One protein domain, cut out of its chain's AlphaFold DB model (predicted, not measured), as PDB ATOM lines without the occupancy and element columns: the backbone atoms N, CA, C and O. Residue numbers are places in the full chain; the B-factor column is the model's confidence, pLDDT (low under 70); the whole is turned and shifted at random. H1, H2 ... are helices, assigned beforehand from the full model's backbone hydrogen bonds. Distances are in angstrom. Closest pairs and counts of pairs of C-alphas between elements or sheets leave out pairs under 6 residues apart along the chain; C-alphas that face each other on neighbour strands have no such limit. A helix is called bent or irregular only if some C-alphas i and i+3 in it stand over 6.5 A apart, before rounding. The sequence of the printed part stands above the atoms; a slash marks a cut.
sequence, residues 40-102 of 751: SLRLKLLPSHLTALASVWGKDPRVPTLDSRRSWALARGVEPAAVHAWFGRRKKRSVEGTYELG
ATOM      1  N   SER A  40     197.404 152.824 232.017       55.75
ATOM      2  CA  SER A  40     197.417 152.545 233.457       55.75
ATOM      3  C   SER A  40     196.512 151.377 233.864       55.75
ATOM      4  O   SER A  40     196.836 150.683 234.821       55.75
ATOM      5  N   LEU A  41     195.433 151.106 233.120       54.59
ATOM      6  CA  LEU A  41     194.519 149.976 233.353       54.59
ATOM      7  C   LEU A  41     194.964 148.689 232.635       54.59
ATOM      8  O   LEU A  41     194.190 147.747 232.477       54.59
ATOM      9  N   ARG A  42     196.236 148.620 232.221       65.75
ATOM     10  CA  ARG A  42     196.884 147.370 231.810       65.75
ATOM     11  C   ARG A  42     197.155 146.505 233.031       65.75
ATOM     12  O   ARG A  42     198.276 146.463 233.546       65.75
ATOM     13  N   LEU A  43     196.100 145.845 233.500       80.19
ATOM     14  CA  LEU A  43     196.147 144.894 234.599       80.19
ATOM     15  C   LEU A  43     197.134 143.777 234.248       80.19
ATOM     16  O   LEU A  43     196.859 142.886 233.440       80.19
ATOM     17  N   LYS A  44     198.329 143.876 234.839       91.12
ATOM     18  CA  LYS A  44     199.385 142.870 234.731       91.12
ATOM     19  C   LYS A  44     198.810 141.532 235.191       91.12
ATOM     20  O   LYS A  44     198.083 141.482 236.178       91.12
ATOM     21  N   LEU A  45     199.179 140.449 234.508       96.50
ATOM     22  CA  LEU A  45     198.872 139.093 234.962       96.50
ATOM     23  C   LEU A  45     199.400 138.901 236.391       96.50
ATOM     24  O   LEU A  45     200.613 138.837 236.596       96.50
ATOM     25  N   LEU A  46     198.480 138.833 237.355       96.62
ATOM     26  CA  LEU A  46     198.770 138.523 238.753       96.62
ATOM     27  C   LEU A  46     199.347 137.101 238.870       96.62
ATOM     28  O   LEU A  46     199.068 136.264 238.005       96.62
ATOM     29  N   PRO A  47     200.113 136.781 239.933       97.12
ATOM     30  CA  PRO A  47     200.658 135.438 240.136       97.12
ATOM     31  C   PRO A  47     199.592 134.331 240.080       97.12
ATOM     32  O   PRO A  47     199.808 133.322 239.416       97.12
ATOM     33  N   SER A  48     198.409 134.572 240.655       96.81
ATOM     34  CA  SER A  48     197.227 133.695 240.576       96.81
ATOM     35  C   SER A  48     196.758 133.421 239.141       96.81
ATOM     36  O   SER A  48     196.363 132.310 238.798       96.81
ATOM     37  N   HIS A  49     196.837 134.416 238.257       97.50
ATOM     38  CA  HIS A  49     196.481 134.254 236.846       97.50
ATOM     39  C   HIS A  49     197.576 133.492 236.087       97.50
ATOM     40  O   HIS A  49     197.282 132.760 235.143       97.50
ATOM     41  N   LEU A  50     198.840 133.619 236.504       97.38
ATOM     42  CA  LEU A  50     199.955 132.863 235.933       97.38
ATOM     43  C   LEU A  50     199.917 131.382 236.337       97.38
ATOM     44  O   LEU A  50     200.197 130.544 235.477       97.38
ATOM     45  N   THR A  51     199.550 131.053 237.581       97.62
ATOM     46  CA  THR A  51     199.371 129.661 238.036       97.62
ATOM     47  C   THR A  51     198.143 129.016 237.398       97.62
ATOM     48  O   THR A  51     198.258 127.910 236.875       97.62
ATOM     49  N   ALA A  52     197.008 129.720 237.322       97.00
ATOM     50  CA  ALA A  52     195.812 129.228 236.633       97.00
ATOM     51  C   ALA A  52     196.083 128.926 235.145       97.00
ATOM     52  O   ALA A  52     195.809 127.822 234.677       97.00
ATOM     53  N   LEU A  53     196.707 129.857 234.409       97.69
ATOM     54  CA  LEU A  53     197.092 129.619 233.011       97.69
ATOM     55  C   LEU A  53     198.109 128.474 232.871       97.69
ATOM     56  O   LEU A  53     198.025 127.697 231.920       97.69
ATOM     57  N   ALA A  54     199.060 128.342 233.803       97.44
ATOM     58  CA  ALA A  54     200.029 127.245 233.799       97.44
ATOM     59  C   ALA A  54     199.369 125.879 234.043       97.44
ATOM     60  O   ALA A  54     199.744 124.918 233.376       97.44
ATOM     61  N   SER A  55     198.366 125.807 234.926       97.38
ATOM     62  CA  SER A  55     197.567 124.600 235.171       97.38
ATOM     63  C   SER A  55     196.823 124.160 233.908       97.38
ATOM     64  O   SER A  55     196.970 123.018 233.473       97.38
ATOM     65  N   VAL A  56     196.117 125.077 233.233       96.62
ATOM     66  CA  VAL A  56     195.390 124.744 231.993       96.62
ATOM     67  C   VAL A  56     196.346 124.339 230.861       96.62
ATOM     68  O   VAL A  56     196.089 123.359 230.170       96.62
ATOM     69  N   TRP A  57     197.502 125.002 230.727       97.25
ATOM     70  CA  TRP A  57     198.553 124.588 229.783       97.25
ATOM     71  C   TRP A  57     199.184 123.225 230.124       97.25
ATOM     72  O   TRP A  57     199.666 122.529 229.232       97.25
ATOM     73  N   GLY A  58     199.206 122.844 231.404       96.75
ATOM     74  CA  GLY A  58     199.618 121.512 231.848       96.75
ATOM     75  C   GLY A  58     198.612 120.420 231.475       96.75
ATOM     76  O   GLY A  58     199.025 119.289 231.234       96.75
ATOM     77  N   LYS A  59     197.317 120.762 231.381       96.94
ATOM     78  CA  LYS A  59     196.244 119.863 230.922       96.94
ATOM     79  C   LYS A  59     196.227 119.704 229.393       96.94
ATOM     80  O   LYS A  59     196.237 118.574 228.918       96.94
ATOM     81  N   ASP A  60     196.239 120.802 228.627       97.00
ATOM     82  CA  ASP A  60     196.416 120.769 227.161       97.00
ATOM     83  C   ASP A  60     197.464 121.811 226.692       97.00
ATOM     84  O   ASP A  60     197.208 123.023 226.750       97.00
ATOM     85  N   PRO A  61     198.637 121.367 226.186       96.56
ATOM     86  CA  PRO A  61     199.710 122.230 225.691       96.56
ATOM     87  C   PRO A  61     199.500 122.736 224.249       96.56
ATOM     88  O   PRO A  61     200.425 123.294 223.649       96.56
ATOM     89  N   ARG A  62     198.331 122.542 223.635       97.12
ATOM     90  CA  ARG A  62     197.934 123.253 222.405       97.12
ATOM     91  C   ARG A  62     197.735 124.748 222.675       97.12
ATOM     92  O   ARG A  62     197.776 125.217 223.810       97.12
ATOM     93  N   VAL A  63     197.519 125.541 221.625       97.75
ATOM     94  CA  VAL A  63     197.238 126.979 221.787       97.75
ATOM     95  C   VAL A  63     195.737 127.222 221.638       97.75
ATOM     96  O   VAL A  63     195.218 126.955 220.558       97.75
ATOM     97  N   PRO A  64     195.029 127.766 222.642       97.75
ATOM     98  CA  PRO A  64     193.590 127.971 222.522       97.75
ATOM     99  C   PRO A  64     193.206 128.956 221.414       97.75
ATOM    100  O   PRO A  64     194.048 129.734 220.942       97.75
ATOM    101  N   THR A  65     191.935 128.992 221.024       97.75
ATOM    102  CA  THR A  65     191.420 129.979 220.059       97.75
ATOM    103  C   THR A  65     191.587 131.423 220.565       97.75
ATOM    104  O   THR A  65     192.006 131.680 221.702       97.75
ATOM    105  N   LEU A  66     191.378 132.408 219.685       97.19
ATOM    106  CA  LEU A  66     191.517 133.820 220.061       97.19
ATOM    107  C   LEU A  66     190.365 134.288 220.950       97.19
ATOM    108  O   LEU A  66     190.615 135.018 221.907       97.19
ATOM    109  N   ASP A  67     189.145 133.849 220.654       97.19
ATOM    110  CA  ASP A  67     187.950 134.247 221.394       97.19
ATOM    111  C   ASP A  67     187.869 133.560 222.750       97.19
ATOM    112  O   ASP A  67     187.691 134.250 223.747       97.19
ATOM    113  N   SER A  68     188.220 132.278 222.848       97.38
ATOM    114  CA  SER A  68     188.412 131.622 224.143       97.38
ATOM    115  C   SER A  68     189.409 132.359 225.055       97.38
ATOM    116  O   SER A  68     189.148 132.597 226.236       97.38
ATOM    117  N   ARG A  69     190.541 132.823 224.498       97.69
ATOM    118  CA  ARG A  69     191.522 133.647 225.232       97.69
ATOM    119  C   ARG A  69     190.990 135.028 225.623       97.69
ATOM    120  O   ARG A  69     191.529 135.613 226.562       97.69
ATOM    121  N   ARG A  70     189.975 135.557 224.931       97.50
ATOM    122  CA  ARG A  70     189.250 136.774 225.333       97.50
ATOM    123  C   ARG A  70     188.272 136.452 226.462       97.50
ATOM    124  O   ARG A  70     188.346 137.121 227.485       97.50
ATOM    125  N   SER A  71     187.451 135.413 226.330       96.88
ATOM    126  CA  SER A  71     186.470 134.993 227.343       96.88
ATOM    127  C   SER A  71     187.131 134.667 228.685       96.88
ATOM    128  O   SER A  71     186.756 135.242 229.703       96.88
ATOM    129  N   TRP A  72     188.199 133.858 228.685       97.12
ATOM    130  CA  TRP A  72     188.969 133.538 229.897       97.12
ATOM    131  C   TRP A  72     189.541 134.787 230.584       97.12
ATOM    132  O   TRP A  72     189.587 134.858 231.812       97.12
ATOM    133  N   ALA A  73     189.980 135.771 229.790       97.06
ATOM    134  CA  ALA A  73     190.533 137.027 230.286       97.06
ATOM    135  C   ALA A  73     189.442 137.937 230.871       97.06
ATOM    136  O   ALA A  73     189.615 138.452 231.972       97.06
ATOM    137  N   LEU A  74     188.310 138.085 230.174       96.12
ATOM    138  CA  LEU A  74     187.157 138.876 230.612       96.12
ATOM    139  C   LEU A  74     186.571 138.336 231.922       96.12
ATOM    140  O   LEU A  74     186.419 139.106 232.867       96.12
ATOM    141  N   ALA A  75     186.365 137.018 232.022       96.25
ATOM    142  CA  ALA A  75     185.865 136.344 233.226       96.25
ATOM    143  C   ALA A  75     186.763 136.520 234.471       96.25
ATOM    144  O   ALA A  75     186.335 136.257 235.589       96.25
ATOM    145  N   ARG A  76     188.018 136.961 234.293       96.06
ATOM    146  CA  ARG A  76     188.996 137.207 235.372       96.06
ATOM    147  C   ARG A  76     189.485 138.662 235.422       96.06
ATOM    148  O   ARG A  76     190.494 138.951 236.063       96.06
ATOM    149  N   GLY A  77     188.817 139.581 234.716       96.00
ATOM    150  CA  GLY A  77     189.167 141.008 234.681       96.00
ATOM    151  C   GLY A  77     190.559 141.328 234.107       96.00
ATOM    152  O   GLY A  77     191.136 142.361 234.434       96.00
ATOM    153  N   VAL A  78     191.140 140.453 233.282       97.12
ATOM    154  CA  VAL A  78     192.515 140.573 232.760       97.12
ATOM    155  C   VAL A  78     192.530 141.203 231.367       97.12
ATOM    156  O   VAL A  78     191.666 140.916 230.543       97.12
ATOM    157  N   GLU A  79     193.559 141.996 231.037       96.38
ATOM    158  CA  GLU A  79     193.772 142.483 229.664       96.38
ATOM    159  C   GLU A  79     193.955 141.290 228.690       96.38
ATOM    160  O   GLU A  79     194.952 140.562 228.800       96.38
ATOM    161  N   PRO A  80     193.077 141.087 227.678       97.12
ATOM    162  CA  PRO A  80     193.180 139.941 226.767       97.12
ATOM    163  C   PRO A  80     194.499 139.892 225.982       97.12
ATOM    164  O   PRO A  80     194.976 138.817 225.618       97.12
ATOM    165  N   ALA A  81     195.137 141.047 225.760       96.56
ATOM    166  CA  ALA A  81     196.459 141.134 225.144       96.56
ATOM    167  C   ALA A  81     197.563 140.498 226.014       96.56
ATOM    168  O   ALA A  81     198.481 139.876 225.475       96.56
ATOM    169  N   ALA A  82     197.466 140.589 227.346       96.88
ATOM    170  CA  ALA A  82     198.428 139.980 228.262       96.88
ATOM    171  C   ALA A  82     198.326 138.445 228.233       96.88
ATOM    172  O   ALA A  82     199.344 137.760 228.102       96.88
ATOM    173  N   VAL A  83     197.098 137.915 228.260       97.56
ATOM    174  CA  VAL A  83     196.797 136.478 228.118       97.56
ATOM    175  C   VAL A  83     197.237 135.980 226.737       97.56
ATOM    176  O   VAL A  83     197.979 135.000 226.635       97.56
ATOM    177  N   HIS A  84     196.911 136.701 225.660       97.44
ATOM    178  CA  HIS A  84     197.390 136.379 224.315       97.44
ATOM    179  C   HIS A  84     198.928 136.309 224.249       97.44
ATOM    180  O   HIS A  84     199.469 135.340 223.716       97.44
ATOM    181  N   ALA A  85     199.643 137.276 224.832       97.06
ATOM    182  CA  ALA A  85     201.107 137.298 224.875       97.06
ATOM    183  C   ALA A  85     201.723 136.228 225.802       97.06
ATOM    184  O   ALA A  85     202.897 135.875 225.648       97.06
ATOM    185  N   TRP A  86     200.972 135.702 226.773       97.56
ATOM    186  CA  TRP A  86     201.376 134.564 227.609       97.56
ATOM    187  C   TRP A  86     201.359 133.256 226.805       97.56
ATOM    188  O   TRP A  86     202.357 132.529 226.793       97.56
ATOM    189  N   PHE A  87     200.285 133.011 226.045       97.44
ATOM    190  CA  PHE A  87     200.174 131.861 225.139       97.44
ATOM    191  C   PHE A  87     201.092 131.990 223.912       97.44
ATOM    192  O   PHE A  87     201.732 131.019 223.513       97.44
ATOM    193  N   GLY A  88     201.248 133.192 223.347       96.69
ATOM    194  CA  GLY A  88     202.146 133.450 222.213       96.69
ATOM    195  C   GLY A  88     203.614 133.120 222.512       96.69
ATOM    196  O   GLY A  88     204.316 132.594 221.651       96.69
ATOM    197  N   ARG A  89     204.062 133.326 223.759       96.56
ATOM    198  CA  ARG A  89     205.390 132.888 224.230       96.56
ATOM    199  C   ARG A  89     205.521 131.362 224.329       96.56
ATOM    200  O   ARG A  89     206.622 130.848 224.144       96.56
ATOM    201  N   ARG A  90     204.420 130.641 224.571       96.31
ATOM    202  CA  ARG A  90     204.386 129.172 224.684       96.31
ATOM    203  C   ARG A  90     204.102 128.435 223.373       96.31
ATOM    204  O   ARG A  90     204.522 127.290 223.260       96.31
ATOM    205  N   LYS A  91     203.541 129.087 222.342       95.75
ATOM    206  CA  LYS A  91     203.316 128.501 220.996       95.75
ATOM    207  C   LYS A  91     204.569 127.863 220.362       95.75
ATOM    208  O   LYS A  91     204.453 126.956 219.553       95.75
ATOM    209  N   LYS A  92     205.785 128.260 220.759       92.56
ATOM    210  CA  LYS A  92     207.030 127.577 220.339       92.56
ATOM    211  C   LYS A  92     207.183 126.136 220.861       92.56
ATOM    212  O   LYS A  92     208.084 125.438 220.413       92.56
ATOM    213  N   ARG A  93     206.361 125.724 221.829       90.44
ATOM    214  CA  ARG A  93     206.332 124.396 222.462       90.44
ATOM    215  C   ARG A  93     204.959 123.717 222.327       90.44
ATOM    216  O   ARG A  93     204.734 122.712 222.989       90.44
ATOM    217  N   SER A  94     204.030 124.278 221.547       91.50
ATOM    218  CA  SER A  94     202.683 123.716 221.434       91.50
ATOM    219  C   SER A  94     202.637 122.516 220.505       91.50
ATOM    220  O   SER A  94     203.204 122.568 219.413       91.50
ATOM    221  N   VAL A  95     201.855 121.505 220.879       88.44
ATOM    222  CA  VAL A  95     201.344 120.522 219.915       88.44
ATOM    223  C   VAL A  95     200.417 121.244 218.928       88.44
ATOM    224  O   VAL A  95     199.757 122.220 219.289       88.44
ATOM    225  N   GLU A  96     200.385 120.801 217.671       91.94
ATOM    226  CA  GLU A  96     199.506 121.385 216.655       91.94
ATOM    227  C   GLU A  96     198.022 121.124 216.995       91.94
ATOM    228  O   GLU A  96     197.635 120.051 217.478       91.94
ATOM    229  N   GLY A  97     197.192 122.145 216.778       89.81
ATOM    230  CA  GLY A  97     195.779 122.176 217.151       89.81
ATOM    231  C   GLY A  97     195.411 123.390 218.007       89.81
ATOM    232  O   GLY A  97     196.269 124.064 218.585       89.81
ATOM    233  N   THR A  98     194.110 123.655 218.079       90.94
ATOM    234  CA  THR A  98     193.498 124.709 218.896       90.94
ATOM    235  C   THR A  98     192.319 124.139 219.672       90.94
ATOM    236  O   THR A  98     191.616 123.281 219.147       90.94
ATOM    237  N   TYR A  99     192.086 124.637 220.884       93.38
ATOM    238  CA  TYR A  99     190.946 124.267 221.727       93.38
ATOM    239  C   TYR A  99     190.262 125.507 222.312       93.38
ATOM    240  O   TYR A  99     190.823 126.605 222.290       93.38
ATOM    241  N   GLU A 100     189.061 125.327 222.849       90.38
ATOM    242  CA  GLU A 100     188.430 126.304 223.732       90.38
ATOM    243  C   GLU A 100     188.932 126.051 225.161       90.38
ATOM    244  O   GLU A 100     188.689 124.981 225.715       90.38
ATOM    245  N   LEU A 101     189.633 127.016 225.772       86.19
ATOM    246  CA  LEU A 101     189.689 127.105 227.233       86.19
ATOM    247  C   LEU A 101     188.248 127.082 227.731       86.19
ATOM    248  O   LEU A 101     187.461 127.957 227.355       86.19
ATOM    249  N   GLY A 102     187.948 126.143 228.620       82.75
ATOM    250  CA  GLY A 102     186.811 126.302 229.500       82.75
ATOM    251  C   GLY A 102     186.941 127.638 230.225       82.75
ATOM    252  O   GLY A 102     187.958 127.938 230.867       82.75
TER     253      GLY A 102
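Overview. This is residues 40 to 102 of the 751 residues of an uncharacterized protein of Jaapia argillacea MUCL 33604 (UniProt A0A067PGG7). Three helices whose centres make a triangle form a small cluster: H2 packs on residues 80 to 84 of H3, the longest helix, and H1 lies near H3. An unnamed stretch, residues 40 to 46, leads into H1, and another, residues 94 to 102, follows H3. The printed part has 63 residues with three named helices, H1, H2, H3 along the chain, and no named strand: all helix. It is compact, radius of gyration of the C-alphas 11.0 A, but elongated, spanning 35 by 21 by 19 A.

Along the chain. H3, residues 80 to 93, is 20.8 A long and ends at C-alpha 93 (206.332, 124.396, 222.462); it is irregular, but only just, with C-alphas 89 and 92 6.8 A apart. H2 is residues 66 to 74, 12.5 A. H1, residues 47 to 59, is 18.6 A long and begins at C-alpha 47 (200.658, 135.438, 240.136).

Arrangement. H3 touches H2 with residues 80 to 84 alone; the closest C-alphas, of Pro 80 and Arg 70, are 5.2 A apart. They run opposite ways at a steep tilt of 50 degrees. H1 and H3 are near each other; H1 and H2 are apart. Every O i to N i+4 pair is within hydrogen-bond range in H1, 4 of 5 in H2 and 7 of 10 in H3.

Size, cuts and confidence. The C-alphas farthest apart, of Ser 40 and Glu 96, are 35.5 A apart. The printed part has no cut; no link between helices is long. Residues 40 to 42 have pLDDT under 70.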